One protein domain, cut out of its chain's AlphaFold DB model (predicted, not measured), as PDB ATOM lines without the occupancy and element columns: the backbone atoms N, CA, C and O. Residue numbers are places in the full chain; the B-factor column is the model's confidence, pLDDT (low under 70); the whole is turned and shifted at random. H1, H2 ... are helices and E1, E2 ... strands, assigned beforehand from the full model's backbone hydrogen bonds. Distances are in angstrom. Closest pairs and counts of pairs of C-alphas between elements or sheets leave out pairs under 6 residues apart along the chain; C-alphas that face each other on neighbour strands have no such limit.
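This is residues 15 to 68 and 150 to 179 of the 288 residues of an uncharacterized protein of Eremomyces bilateralis CBS 781.70 (UniProt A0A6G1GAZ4). A hairpin of two strands, E2 and E3, runs lengthwise along one side of a loosely built body, and the helix H3 runs lengthwise along another, with the short strand E1 near the middle. Three short helices, H1, H2 and H4, gather at one end, while at the other end the tail of residues 168 to 179 reaches away from the body and adds to its length; its residues 172 to 177 stick out free. The printed part has 84 residues, with four named helices and three named strands in the order H1, H2, E1, H3, H4, E2, E3. The one sheet, E2 - E3, is antiparallel, and the class is mixed, helices and strands, with under half of the residues in named elements. The whole is loose, with a radius of gyration of the C-alphas of 15.1 A and spans of 50 by 23 by 18 A.

Find C-alpha 153 at (-96.451, -5.642, 169.846); from there E2, residues 153 to 157, runs 13.4 A. E3, residues 163 to 167, runs 13.0 A and ends at C-alpha 167, at (-99.808, -2.688, 168.058). Look next at H3, residues 42 to 50, 12.4 A long, and just before it at E1, residues 38 to 40. H1, residues 19 to 24, begins at C-alpha 19, at (-89.294, 14.593, 185.270). H2 is residues 27 to 34, 10.5 A long, and H4 is residues 64 to 67.

Begin at the hairpin: E2 and E3 are antiparallel, with 157 degrees between their directions. C-alphas 155 and 165 face each other at 4.8 A; look there for N 154 and O 166 at 2.9 A, and N 164 and O 156 at 2.7 A, both within hydrogen-bond range. E2 is apart from H3 and from E1. E1 pairs with no named strand; it and H3 meet only through their link. The closest C-alphas of H2 and E1, those of Ala 32 and Lys 38, are 7.5 A apart. H1 and H2 are close but not clearly touching, with the C-alphas of Phe 22 and Val 29 closest at 6.4 A, and about perpendicular at 87 degrees. H1 and H4 are near each other, with 5 pairs of C-alphas within 10 A. In H1, H2 and H3 every O i to N i+4 pair is within hydrogen-bond range; H4 is too short for such a pair, and its 1 pair of O i and N i+3 is not within range.

The C-alphas of Glu 68 and Thr 175, the two farthest apart, are 50.3 A from each other. Residues 69 to 149 are not printed; across this cut C-alphas 68 and 150 are 39.1 A apart. H3 to H4 is a long link of 13 residues. In the tail, residues 171 to 172 pair with residues 177 to 178, antiparallel. The mean pLDDT of the printed part is 81.1; look for values under 70 at residues 65 to 68, 150 to 152, 159 to 162 and 168 to 179.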
ATOM      1  N   LEU A  15     -90.150   2.294 180.520       95.00
ATOM      2  CA  LEU A  15     -90.978   3.006 181.484       95.00
ATOM      3  C   LEU A  15     -91.067   4.473 181.055       95.00
ATOM      4  O   LEU A  15     -90.043   5.159 180.966       95.00
ATOM      5  N   ILE A  16     -92.278   4.960 180.802       95.69
ATOM      6  CA  ILE A  16     -92.514   6.364 180.454       95.69
ATOM      7  C   ILE A  16     -92.755   7.131 181.747       95.69
ATOM      8  O   ILE A  16     -93.586   6.748 182.568       95.69
ATOM      9  N   CYS A  17     -91.982   8.191 181.972       93.62
ATOM     10  CA  CYS A  17     -91.985   8.862 183.263       93.62
ATOM     11  C   CYS A  17     -91.741  10.370 183.143       93.62
ATOM     12  O   CYS A  17     -90.850  10.841 182.418       93.62
ATOM     13  N   SER A  18     -92.517  11.148 183.907       93.00
ATOM     14  CA  SER A  18     -92.298  12.589 184.003       93.00
ATOM     15  C   SER A  18     -91.025  12.895 184.791       93.00
ATOM     16  O   SER A  18     -90.553  12.112 185.620       93.00
ATOM     17  N   LYS A  19     -90.476  14.088 184.561       91.62
ATOM     18  CA  LYS A  19     -89.294  14.593 185.270       91.62
ATOM     19  C   LYS A  19     -89.449  14.524 186.789       91.62
ATOM     20  O   LYS A  19     -88.533  14.106 187.493       91.62
ATOM     21  N   TYR A  20     -90.636  14.885 187.268       91.19
ATOM     22  CA  TYR A  20     -90.988  14.896 188.681       91.19
ATOM     23  C   TYR A  20     -90.944  13.495 189.310       91.19
ATOM     24  O   TYR A  20     -90.285  13.298 190.333       91.19
ATOM     25  N   HIS A  21     -91.578  12.504 188.675       92.88
ATOM     26  CA  HIS A  21     -91.617  11.126 189.176       92.88
ATOM     27  C   HIS A  21     -90.237  10.460 189.139       92.88
ATOM     28  O   HIS A  21     -89.867   9.749 190.077       92.88
ATOM     29  N   PHE A  22     -89.437  10.751 188.108       93.81
ATOM     30  CA  PHE A  22     -88.061  10.270 188.032       93.81
ATOM     31  C   PHE A  22     -87.208  10.829 189.179       93.81
ATOM     32  O   PHE A  22     -86.519  10.070 189.859       93.81
ATOM     33  N   LYS A  23     -87.298  12.141 189.448       91.06
ATOM     34  CA  LYS A  23     -86.560  12.805 190.537       91.06
ATOM     35  C   LYS A  23     -86.944  12.258 191.915       91.06
ATOM     36  O   LYS A  23     -86.072  12.058 192.754       91.06
ATOM     37  N   ARG A  24     -88.232  11.973 192.135       90.75
ATOM     38  CA  ARG A  24     -88.733  11.360 193.379       90.75
ATOM     39  C   ARG A  24     -88.379   9.883 193.529       90.75
ATOM     40  O   ARG A  24     -88.547   9.363 194.626       90.75
ATOM     41  N   LYS A  25     -87.906   9.222 192.465       92.00
ATOM     42  CA  LYS A  25     -87.632   7.778 192.429       92.00
ATOM     43  C   LYS A  25     -88.820   6.973 192.963       92.00
ATOM     44  O   LYS A  25     -88.683   6.221 193.923       92.00
ATOM     45  N   THR A  26     -89.995   7.162 192.356       91.31
ATOM     46  CA  THR A  26     -91.190   6.376 192.709       91.31
ATOM     47  C   THR A  26     -90.921   4.869 192.650       91.31
ATOM     48  O   THR A  26     -89.979   4.436 191.987       91.31
ATOM     49  N   VAL A  27     -91.740   4.059 193.328       90.94
ATOM     50  CA  VAL A  27     -91.530   2.601 193.468       90.94
ATOM     51  C   VAL A  27     -91.312   1.915 192.110       90.94
ATOM     52  O   VAL A  27     -90.372   1.131 191.957       90.94
ATOM     53  N   LEU A  28     -92.089   2.293 191.089       90.44
ATOM     54  CA  LEU A  28     -91.930   1.806 189.713       90.44
ATOM     55  C   LEU A  28     -90.613   2.253 189.063       90.44
ATOM     56  O   LEU A  28     -89.948   1.451 188.412       90.44
ATOM     57  N   VAL A  29     -90.187   3.504 189.265       93.12
ATOM     58  CA  VAL A  29     -88.902   4.017 188.755       93.12
ATOM     59  C   VAL A  29     -87.732   3.304 189.432       93.12
ATOM     60  O   VAL A  29     -86.796   2.880 188.757       93.12
ATOM     61  N   ALA A  30     -87.785   3.133 190.754       92.19
ATOM     62  CA  ALA A  30     -86.770   2.417 191.519       92.19
ATOM     63  C   ALA A  30     -86.666   0.951 191.073       92.19
ATOM     64  O   ALA A  30     -85.564   0.442 190.855       92.19
ATOM     65  N   SER A  31     -87.811   0.299 190.857       90.75
ATOM     66  CA  SER A  31     -87.878  -1.052 190.302       90.75
ATOM     67  C   SER A  31     -87.300  -1.090 188.886       90.75
ATOM     68  O   SER A  31     -86.355  -1.829 188.634       90.75
ATOM     69  N   ALA A  32     -87.745  -0.233 187.969       92.56
ATOM     70  CA  ALA A  32     -87.227  -0.194 186.600       92.56
ATOM     71  C   ALA A  32     -85.703   0.022 186.550       92.56
ATOM     72  O   ALA A  32     -85.016  -0.645 185.773       92.56
ATOM     73  N   LEU A  33     -85.157   0.877 187.424       93.06
ATOM     74  CA  LEU A  33     -83.711   1.070 187.581       93.06
ATOM     75  C   LEU A  33     -83.005  -0.204 188.073       93.06
ATOM     76  O   LEU A  33     -81.968  -0.570 187.519       93.06
ATOM     77  N   LYS A  34     -83.570  -0.905 189.066       93.06
ATOM     78  CA  LYS A  34     -83.046  -2.187 189.575       93.06
ATOM     79  C   LYS A  34     -82.968  -3.243 188.470       93.06
ATOM     80  O   LYS A  34     -81.968  -3.950 188.366       93.06
ATOM     81  N   TRP A  35     -83.985  -3.298 187.613       93.56
ATOM     82  CA  TRP A  35     -84.083  -4.220 186.476       93.56
ATOM     83  C   TRP A  35     -83.399  -3.706 185.197       93.56
ATOM     84  O   TRP A  35     -83.491  -4.343 184.149       93.56
ATOM     85  N   LYS A  36     -82.701  -2.560 185.262       94.12
ATOM     86  CA  LYS A  36     -82.007  -1.917 184.129       94.12
ATOM     87  C   LYS A  36     -82.912  -1.689 182.904       94.12
ATOM     88  O   LYS A  36     -82.439  -1.724 181.766       94.12
ATOM     89  N   LYS A  37     -84.208  -1.448 183.123       94.00
ATOM     90  CA  LYS A  37     -85.153  -1.086 182.059       94.00
ATOM     91  C   LYS A  37     -84.902   0.355 181.602       94.00
ATOM     92  O   LYS A  37     -84.389   1.183 182.357       94.00
ATOM     93  N   LYS A  38     -85.239   0.668 180.347       95.12
ATOM     94  CA  LYS A  38     -85.073   2.025 179.807       95.12
ATOM     95  C   LYS A  38     -86.163   2.933 180.369       95.12
ATOM     96  O   LYS A  38     -87.332   2.568 180.337       95.12
ATOM     97  N   ILE A  39     -85.791   4.119 180.841       95.81
ATOM     98  CA  ILE A  39     -86.743   5.123 181.327       95.81
ATOM     99  C   ILE A  39     -86.673   6.333 180.398       95.81
ATOM    100  O   ILE A  39     -85.595   6.900 180.212       95.81
ATOM    101  N   VAL A  40     -87.800   6.704 179.794       96.19
ATOM    102  CA  VAL A  40     -87.888   7.727 178.736       96.19
ATOM    103  C   VAL A  40     -88.864   8.845 179.115       96.19
ATOM    104  O   VAL A  40     -89.749   8.649 179.954       96.19
ATOM    105  N   SER A  41     -88.677  10.040 178.542       95.50
ATOM    106  CA  SER A  41     -89.639  11.145 178.665       95.50
ATOM    107  C   SER A  41     -90.899  10.905 177.823       95.50
ATOM    108  O   SER A  41     -90.911  10.054 176.933       95.50
ATOM    109  N   TYR A  42     -91.958  11.666 178.115       94.38
ATOM    110  CA  TYR A  42     -93.203  11.647 177.339       94.38
ATOM    111  C   TYR A  42     -92.982  12.057 175.879       94.38
ATOM    112  O   TYR A  42     -93.557  11.435 174.991       94.38
ATOM    113  N   ASP A  43     -92.070  12.996 175.630       95.19
ATOM    114  CA  ASP A  43     -91.741  13.479 174.283       95.19
ATOM    115  C   ASP A  43     -91.270  12.346 173.354       95.19
ATOM    116  O   ASP A  43     -91.531  12.376 172.160       95.19
ATOM    117  N   TRP A  44     -90.629  11.294 173.887       95.06
ATOM    118  CA  TRP A  44     -90.253  10.133 173.072       95.06
ATOM    119  C   TRP A  44     -91.468   9.377 172.534       95.06
ATOM    120  O   TRP A  44     -91.446   8.909 171.394       95.06
ATOM    121  N   LEU A  45     -92.502   9.214 173.367       93.25
ATOM    122  CA  LEU A  45     -93.738   8.555 172.962       93.25
ATOM    123  C   LEU A  45     -94.462   9.425 171.936       93.25
ATOM    124  O   LEU A  45     -94.845   8.916 170.889       93.25
ATOM    125  N   GLU A  46     -94.589  10.722 172.211       93.12
ATOM    126  CA  GLU A  46     -95.226  11.681 171.309       93.12
ATOM    127  C   GLU A  46     -94.526  11.723 169.944       93.12
ATOM    128  O   GLU A  46     -95.167  11.499 168.921       93.12
ATOM    129  N   ASP A  47     -93.199  11.868 169.914       94.81
ATOM    130  CA  ASP A  47     -92.431  11.866 168.668       94.81
ATOM    131  C   ASP A  47     -92.505  10.520 167.933       94.81
ATOM    132  O   ASP A  47     -92.491  10.483 166.701       94.81
ATOM    133  N   SER A  48     -92.588   9.399 168.660       91.50
ATOM    134  CA  SER A  48     -92.752   8.072 168.049       91.50
ATOM    135  C   SER A  48     -94.128   7.898 167.415       91.50
ATOM    136  O   SER A  48     -94.224   7.305 166.339       91.50
ATOM    137  N   LEU A  49     -95.170   8.440 168.050       88.81
ATOM    138  CA  LEU A  49     -96.532   8.443 167.522       88.81
ATOM    139  C   LEU A  49     -96.649   9.374 166.313       88.81
ATOM    140  O   LEU A  49     -97.104   8.931 165.264       88.81
ATOM    141  N   LEU A  50     -96.162  10.614 166.414       92.00
ATOM    142  CA  LEU A  50     -96.216  11.615 165.340       92.00
ATOM    143  C   LEU A  50     -95.437  11.194 164.093       92.00
ATOM    144  O   LEU A  50     -95.833  11.489 162.968       92.00
ATOM    145  N   ARG A  51     -94.298  10.518 164.272       89.94
ATOM    146  CA  ARG A  51     -93.459  10.055 163.157       89.94
ATOM    147  C   ARG A  51     -93.807   8.648 162.692       89.94
ATOM    148  O   ARG A  51     -93.125   8.153 161.793       89.94
ATOM    149  N   HIS A  52     -94.772   7.989 163.336       88.62
ATOM    150  CA  HIS A  52     -95.165   6.603 163.068       88.62
ATOM    151  C   HIS A  52     -93.970   5.644 162.966       88.62
ATOM    152  O   HIS A  52     -93.937   4.722 162.155       88.62
ATOM    153  N   SER A  53     -92.923   5.909 163.744       90.81
ATOM    154  CA  SER A  53     -91.666   5.177 163.663       90.81
ATOM    155  C   SER A  53     -90.938   5.240 164.990       90.81
ATOM    156  O   SER A  53     -90.959   6.249 165.697       90.81
ATOM    157  N   LYS A  54     -90.252   4.144 165.317       88.31
ATOM    158  CA  LYS A  54     -89.480   4.031 166.551       88.31
ATOM    159  C   LYS A  54     -88.382   5.093 166.594       88.31
ATOM    160  O   LYS A  54     -87.401   5.008 165.849       88.31
ATOM    161  N   GLN A  55     -88.509   6.048 167.512       94.12
ATOM    162  CA  GLN A  55     -87.471   7.048 167.729       94.12
ATOM    163  C   GLN A  55     -86.298   6.478 168.521       94.12
ATOM    164  O   GLN A  55     -86.447   5.600 169.377       94.12
ATOM    165  N   ARG A  56     -85.099   7.000 168.245       94.56
ATOM    166  CA  ARG A  56     -83.905   6.676 169.032       94.56
ATOM    167  C   ARG A  56     -84.088   7.195 170.453       94.56
ATOM    168  O   ARG A  56     -84.393   8.363 170.646       94.56
ATOM    169  N   GLU A  57     -83.837   6.350 171.445       93.56
ATOM    170  CA  GLU A  57     -84.139   6.687 172.839       93.56
ATOM    171  C   GLU A  57     -83.115   7.660 173.454       93.56
ATOM    172  O   GLU A  57     -83.400   8.293 174.461       93.56
ATOM    173  N   GLY A  58     -81.921   7.800 172.861       93.56
ATOM    174  CA  GLY A  58     -80.760   8.431 173.503       93.56
ATOM    175  C   GLY A  58     -80.978   9.856 174.027       93.56
ATOM    176  O   GLY A  58     -80.540  10.170 175.130       93.56
ATOM    177  N   THR A  59     -81.673  10.716 173.281       92.44
ATOM    178  CA  THR A  59     -81.952  12.102 173.702       92.44
ATOM    179  C   THR A  59     -83.009  12.188 174.800       92.44
ATOM    180  O   THR A  59     -82.931  13.088 175.638       92.44
ATOM    181  N   TYR A  60     -83.934  11.229 174.820       94.62
ATOM    182  CA  TYR A  60     -85.098  11.177 175.706       94.62
ATOM    183  C   TYR A  60     -84.882  10.311 176.950       94.62
ATOM    184  O   TYR A  60     -85.688  10.334 177.883       94.62
ATOM    185  N   GLN A  61     -83.812   9.512 176.971       94.88
ATOM    186  CA  GLN A  61     -83.510   8.624 178.078       94.88
ATOM    187  C   GLN A  61     -83.122   9.440 179.311       94.88
ATOM    188  O   GLN A  61     -82.183  10.242 179.299       94.88
ATOM    189  N   ARG A  62     -83.833   9.196 180.411       90.56
ATOM    190  CA  ARG A  62     -83.514   9.773 181.714       90.56
ATOM    191  C   ARG A  62     -82.475   8.885 182.388       90.56
ATOM    192  O   ARG A  62     -82.766   7.761 182.792       90.56
ATOM    193  N   THR A  63     -81.245   9.377 182.482       88.44
ATOM    194  CA  THR A  63     -80.161   8.723 183.223       88.44
ATOM    195  C   THR A  63     -79.892   9.484 184.516       88.44
ATOM    196  O   THR A  63     -79.970  10.713 184.542       88.44
ATOM    197  N   ASN A  64     -79.553   8.762 185.593       76.00
ATOM    198  CA  ASN A  64     -79.214   9.377 186.886       76.00
ATOM    199  C   ASN A  64     -78.104  10.428 186.739       76.00
ATOM    200  O   ASN A  64     -78.159  11.475 187.367       76.00
ATOM    201  N   ASN A  65     -77.163  10.185 185.826       69.31
ATOM    202  CA  ASN A  65     -76.005  11.049 185.613       69.31
ATOM    203  C   ASN A  65     -76.359  12.400 184.969       69.31
ATOM    204  O   ASN A  65     -75.544  13.312 185.013       69.31
ATOM    205  N   ARG A  66     -77.536  12.541 184.337       59.59
ATOM    206  CA  ARG A  66     -77.900  13.761 183.596       59.59
ATOM    207  C   ARG A  66     -78.648  14.789 184.447       59.59
ATOM    208  O   ARG A  66     -78.637  15.961 184.106       59.59
ATOM    209  N   ILE A  67     -79.290  14.376 185.540       57.88
ATOM    210  CA  ILE A  67     -80.203  15.257 186.296       57.88
ATOM    211  C   ILE A  67     -79.469  16.140 187.308       57.88
ATOM    212  O   ILE A  67     -79.951  17.217 187.641       57.88
ATOM    213  N   GLU A  68     -78.288  15.738 187.767       57.91
ATOM    214  CA  GLU A  68     -77.583  16.477 188.821       57.91
ATOM    215  C   GLU A  68     -76.849  17.733 188.314       57.91
ATOM    216  O   GLU A  68     -76.409  18.537 189.127       57.91
ATOM    217  N   PRO A 150     -95.363 -11.047 168.045       62.22
ATOM    218  CA  PRO A 150     -95.079 -10.582 166.693       62.22
ATOM    219  C   PRO A 150     -94.402  -9.214 166.786       62.22
ATOM    220  O   PRO A 150     -94.849  -8.411 167.607       62.22
ATOM    221  N   ASP A 151     -93.356  -8.968 165.986       63.31
ATOM    222  CA  ASP A 151     -92.380  -7.860 166.105       63.31
ATOM    223  C   ASP A 151     -92.973  -6.435 166.298       63.31
ATOM    224  O   ASP A 151     -92.241  -5.500 166.625       63.31
ATOM    225  N   ASN A 152     -94.293  -6.267 166.171       64.94
ATOM    226  CA  ASN A 152     -95.048  -5.020 166.294       64.94
ATOM    227  C   ASN A 152     -95.857  -4.852 167.596       64.94
ATOM    228  O   ASN A 152     -96.629  -3.899 167.699       64.94
ATOM    229  N   HIS A 153     -95.730  -5.755 168.573       73.00
ATOM    230  CA  HIS A 153     -96.451  -5.642 169.846       73.00
ATOM    231  C   HIS A 153     -95.581  -4.952 170.898       73.00
ATOM    232  O   HIS A 153     -94.468  -5.388 171.212       73.00
ATOM    233  N   HIS A 154     -96.100  -3.874 171.477       74.19
ATOM    234  CA  HIS A 154     -95.449  -3.128 172.541       74.19
ATOM    235  C   HIS A 154     -96.377  -3.018 173.744       74.19
ATOM    236  O   HIS A 154     -97.536  -2.638 173.615       74.19
ATOM    237  N   ILE A 155     -95.849  -3.350 174.921       79.25
ATOM    238  CA  ILE A 155     -96.545  -3.167 176.192       79.25
ATOM    239  C   ILE A 155     -95.910  -1.962 176.875       79.25
ATOM    240  O   ILE A 155     -94.713  -1.976 177.183       79.25
ATOM    241  N   TYR A 156     -96.702  -0.916 177.074       74.06
ATOM    242  CA  TYR A 156     -96.318   0.266 177.836       74.06
ATOM    243  C   TYR A 156     -96.968   0.198 179.206       74.06
ATOM    244  O   TYR A 156     -98.111  -0.221 179.304       74.06
ATOM    245  N   GLN A 157     -96.268   0.634 180.245       72.44
ATOM    246  CA  GLN A 157     -96.870   0.837 181.557       72.44
ATOM    247  C   GLN A 157     -96.573   2.261 182.012       72.44
ATOM    248  O   GLN A 157     -95.425   2.712 181.915       72.44
ATOM    249  N   ASP A 158     -97.600   2.985 182.447       76.31
ATOM    250  CA  ASP A 158     -97.431   4.334 182.976       76.31
ATOM    251  C   ASP A 158     -97.062   4.337 184.468       76.31
ATOM    252  O   ASP A 158     -96.995   3.303 185.137       76.31
ATOM    253  N   ALA A 159     -96.795   5.530 185.001       57.31
ATOM    254  CA  ALA A 159     -96.422   5.709 186.402       57.31
ATOM    255  C   ALA A 159     -97.570   5.442 187.397       57.31
ATOM    256  O   ALA A 159     -97.304   5.380 188.595       57.31
ATOM    257  N   SER A 160     -98.810   5.304 186.923       66.81
ATOM    258  CA  SER A 160     -99.977   4.924 187.725       66.81
ATOM    259  C   SER A 160    -100.280   3.425 187.688       66.81
ATOM    260  O   SER A 160    -101.184   2.978 188.385       66.81
ATOM    261  N   GLY A 161     -99.513   2.646 186.919       69.75
ATOM    262  CA  GLY A 161     -99.650   1.195 186.828       69.75
ATOM    263  C   GLY A 161    -100.523   0.715 185.667       69.75
ATOM    264  O   GLY A 161    -100.602  -0.496 185.450       69.75
ATOM    265  N   PHE A 162    -101.117   1.616 184.875       66.69
ATOM    266  CA  PHE A 162    -101.911   1.228 183.709       66.69
ATOM    267  C   PHE A 162    -101.015   0.680 182.607       66.69
ATOM    268  O   PHE A 162    -100.008   1.292 182.248       66.69
ATOM    269  N   SER A 163    -101.399  -0.482 182.076       70.88
ATOM    270  CA  SER A 163    -100.695  -1.149 180.983       70.88
ATOM    271  C   SER A 163    -101.444  -0.964 179.664       70.88
ATOM    272  O   SER A 163    -102.620  -1.302 179.561       70.88
ATOM    273  N   PHE A 164    -100.752  -0.472 178.641       78.38
ATOM    274  CA  PHE A 164    -101.259  -0.275 177.289       78.38
ATOM    275  C   PHE A 164    -100.630  -1.305 176.362       78.38
ATOM    276  O   PHE A 164     -99.405  -1.378 176.241       78.38
ATOM    277  N   TYR A 165    -101.470  -2.066 175.670       79.31
ATOM    278  CA  TYR A 165    -101.044  -2.881 174.541       79.31
ATOM    279  C   TYR A 165    -101.159  -2.040 173.276       79.31
ATOM    280  O   TYR A 165    -102.253  -1.689 172.845       79.31
ATOM    281  N   CYS A 166    -100.020  -1.700 172.689       79.12
ATOM    282  CA  CYS A 166     -99.957  -0.966 171.440       79.12
ATOM    283  C   CYS A 166     -99.445  -1.895 170.343       79.12
ATOM    284  O   CYS A 166     -98.350  -2.454 170.452       79.12
ATOM    285  N   CYS A 167    -100.232  -2.032 169.283       74.75
ATOM    286  CA  CYS A 167     -99.808  -2.688 168.058       74.75
ATOM    287  C   CYS A 167     -99.553  -1.607 167.015       74.75
ATOM    288  O   CYS A 167    -100.473  -0.889 166.625       74.75
ATOM    289  N   LEU A 168     -98.306  -1.481 166.564       67.12
ATOM    290  CA  LEU A 168     -98.000  -0.585 165.453       67.12
ATOM    291  C   LEU A 168     -98.446  -1.262 164.155       67.12
ATOM    292  O   LEU A 168     -97.928  -2.316 163.781       67.12
ATOM    293  N   VAL A 169     -99.429  -0.667 163.483       62.56
ATOM    294  CA  VAL A 169     -99.901  -1.109 162.168       62.56
ATOM    295  C   VAL A 169     -99.392  -0.114 161.136       62.56
ATOM    296  O   VAL A 169     -99.633   1.085 161.258       62.56
ATOM    297  N   ASN A 170     -98.687  -0.608 160.121       56.22
ATOM    298  CA  ASN A 170     -98.381   0.195 158.947       56.22
ATOM    299  C   ASN A 170     -99.619   0.201 158.044       56.22
ATOM    300  O   ASN A 170    -100.069  -0.846 157.581       56.22
ATOM    301  N   SER A 171    -100.190   1.382 157.827       45.06
ATOM    302  CA  SER A 171    -101.274   1.591 156.870       45.06
ATOM    303  C   SER A 171    -100.720   2.310 155.647       45.06
ATOM    304  O   SER A 171    -100.225   3.430 155.786       45.06
ATOM    305  N   ASP A 172    -100.823   1.703 154.465       50.81
ATOM    306  CA  ASP A 172    -100.566   2.424 153.224       50.81
ATOM    307  C   ASP A 172    -101.839   3.179 152.829       50.81
ATOM    308  O   ASP A 172    -102.831   2.614 152.369       50.81
ATOM    309  N   VAL A 173    -101.837   4.490 153.062       46.69
ATOM    310  CA  VAL A 173    -102.995   5.346 152.767       46.69
ATOM    311  C   VAL A 173    -103.223   5.517 151.266       46.69
ATOM    312  O   VAL A 173    -104.329   5.866 150.859       46.69
ATOM    313  N   THR A 174    -102.227   5.233 150.424       51.53
ATOM    314  CA  THR A 174    -102.389   5.356 148.969       51.53
ATOM    315  C   THR A 174    -103.229   4.228 148.386       51.53
ATOM    316  O   THR A 174    -104.001   4.454 147.455       51.53
ATOM    317  N   THR A 175    -103.139   3.040 148.980       65.31
ATOM    318  CA  THR A 175    -103.918   1.860 148.594       65.31
ATOM    319  C   THR A 175    -105.134   1.645 149.496       65.31
ATOM    320  O   THR A 175    -106.011   0.853 149.161       65.31
ATOM    321  N   ASN A 176    -105.221   2.366 150.625       56.34
ATOM    322  CA  ASN A 176    -106.162   2.094 151.718       56.34
ATOM    323  C   ASN A 176    -106.084   0.631 152.197       56.34
ATOM    324  O   ASN A 176    -107.037   0.075 152.749       56.34
ATOM    325  N   GLU A 177    -104.931  -0.001 151.983       55.75
ATOM    326  CA  GLU A 177    -104.649  -1.329 152.482       55.75
ATOM    327  C   GLU A 177    -103.924  -1.164 153.811       55.75
ATOM    328  O   GLU A 177    -102.807  -0.656 153.928       55.75
ATOM    329  N   THR A 178    -104.607  -1.580 154.868       52.78
ATOM    330  CA  THR A 178    -103.927  -1.889 156.115       52.78
ATOM    331  C   THR A 178    -103.283  -3.248 155.914       52.78
ATOM    332  O   THR A 178    -103.996  -4.213 155.626       52.78
ATOM    333  N   GLU A 179    -101.957  -3.346 156.079       57.25
ATOM    334  CA  GLU A 179    -101.306  -4.635 156.311       57.25
ATOM    335  C   GLU A 179    -101.886  -5.160 157.628       57.25
ATOM    336  O   GLU A 179    -101.395  -4.903 158.730       57.25
TER     337      GLU A 179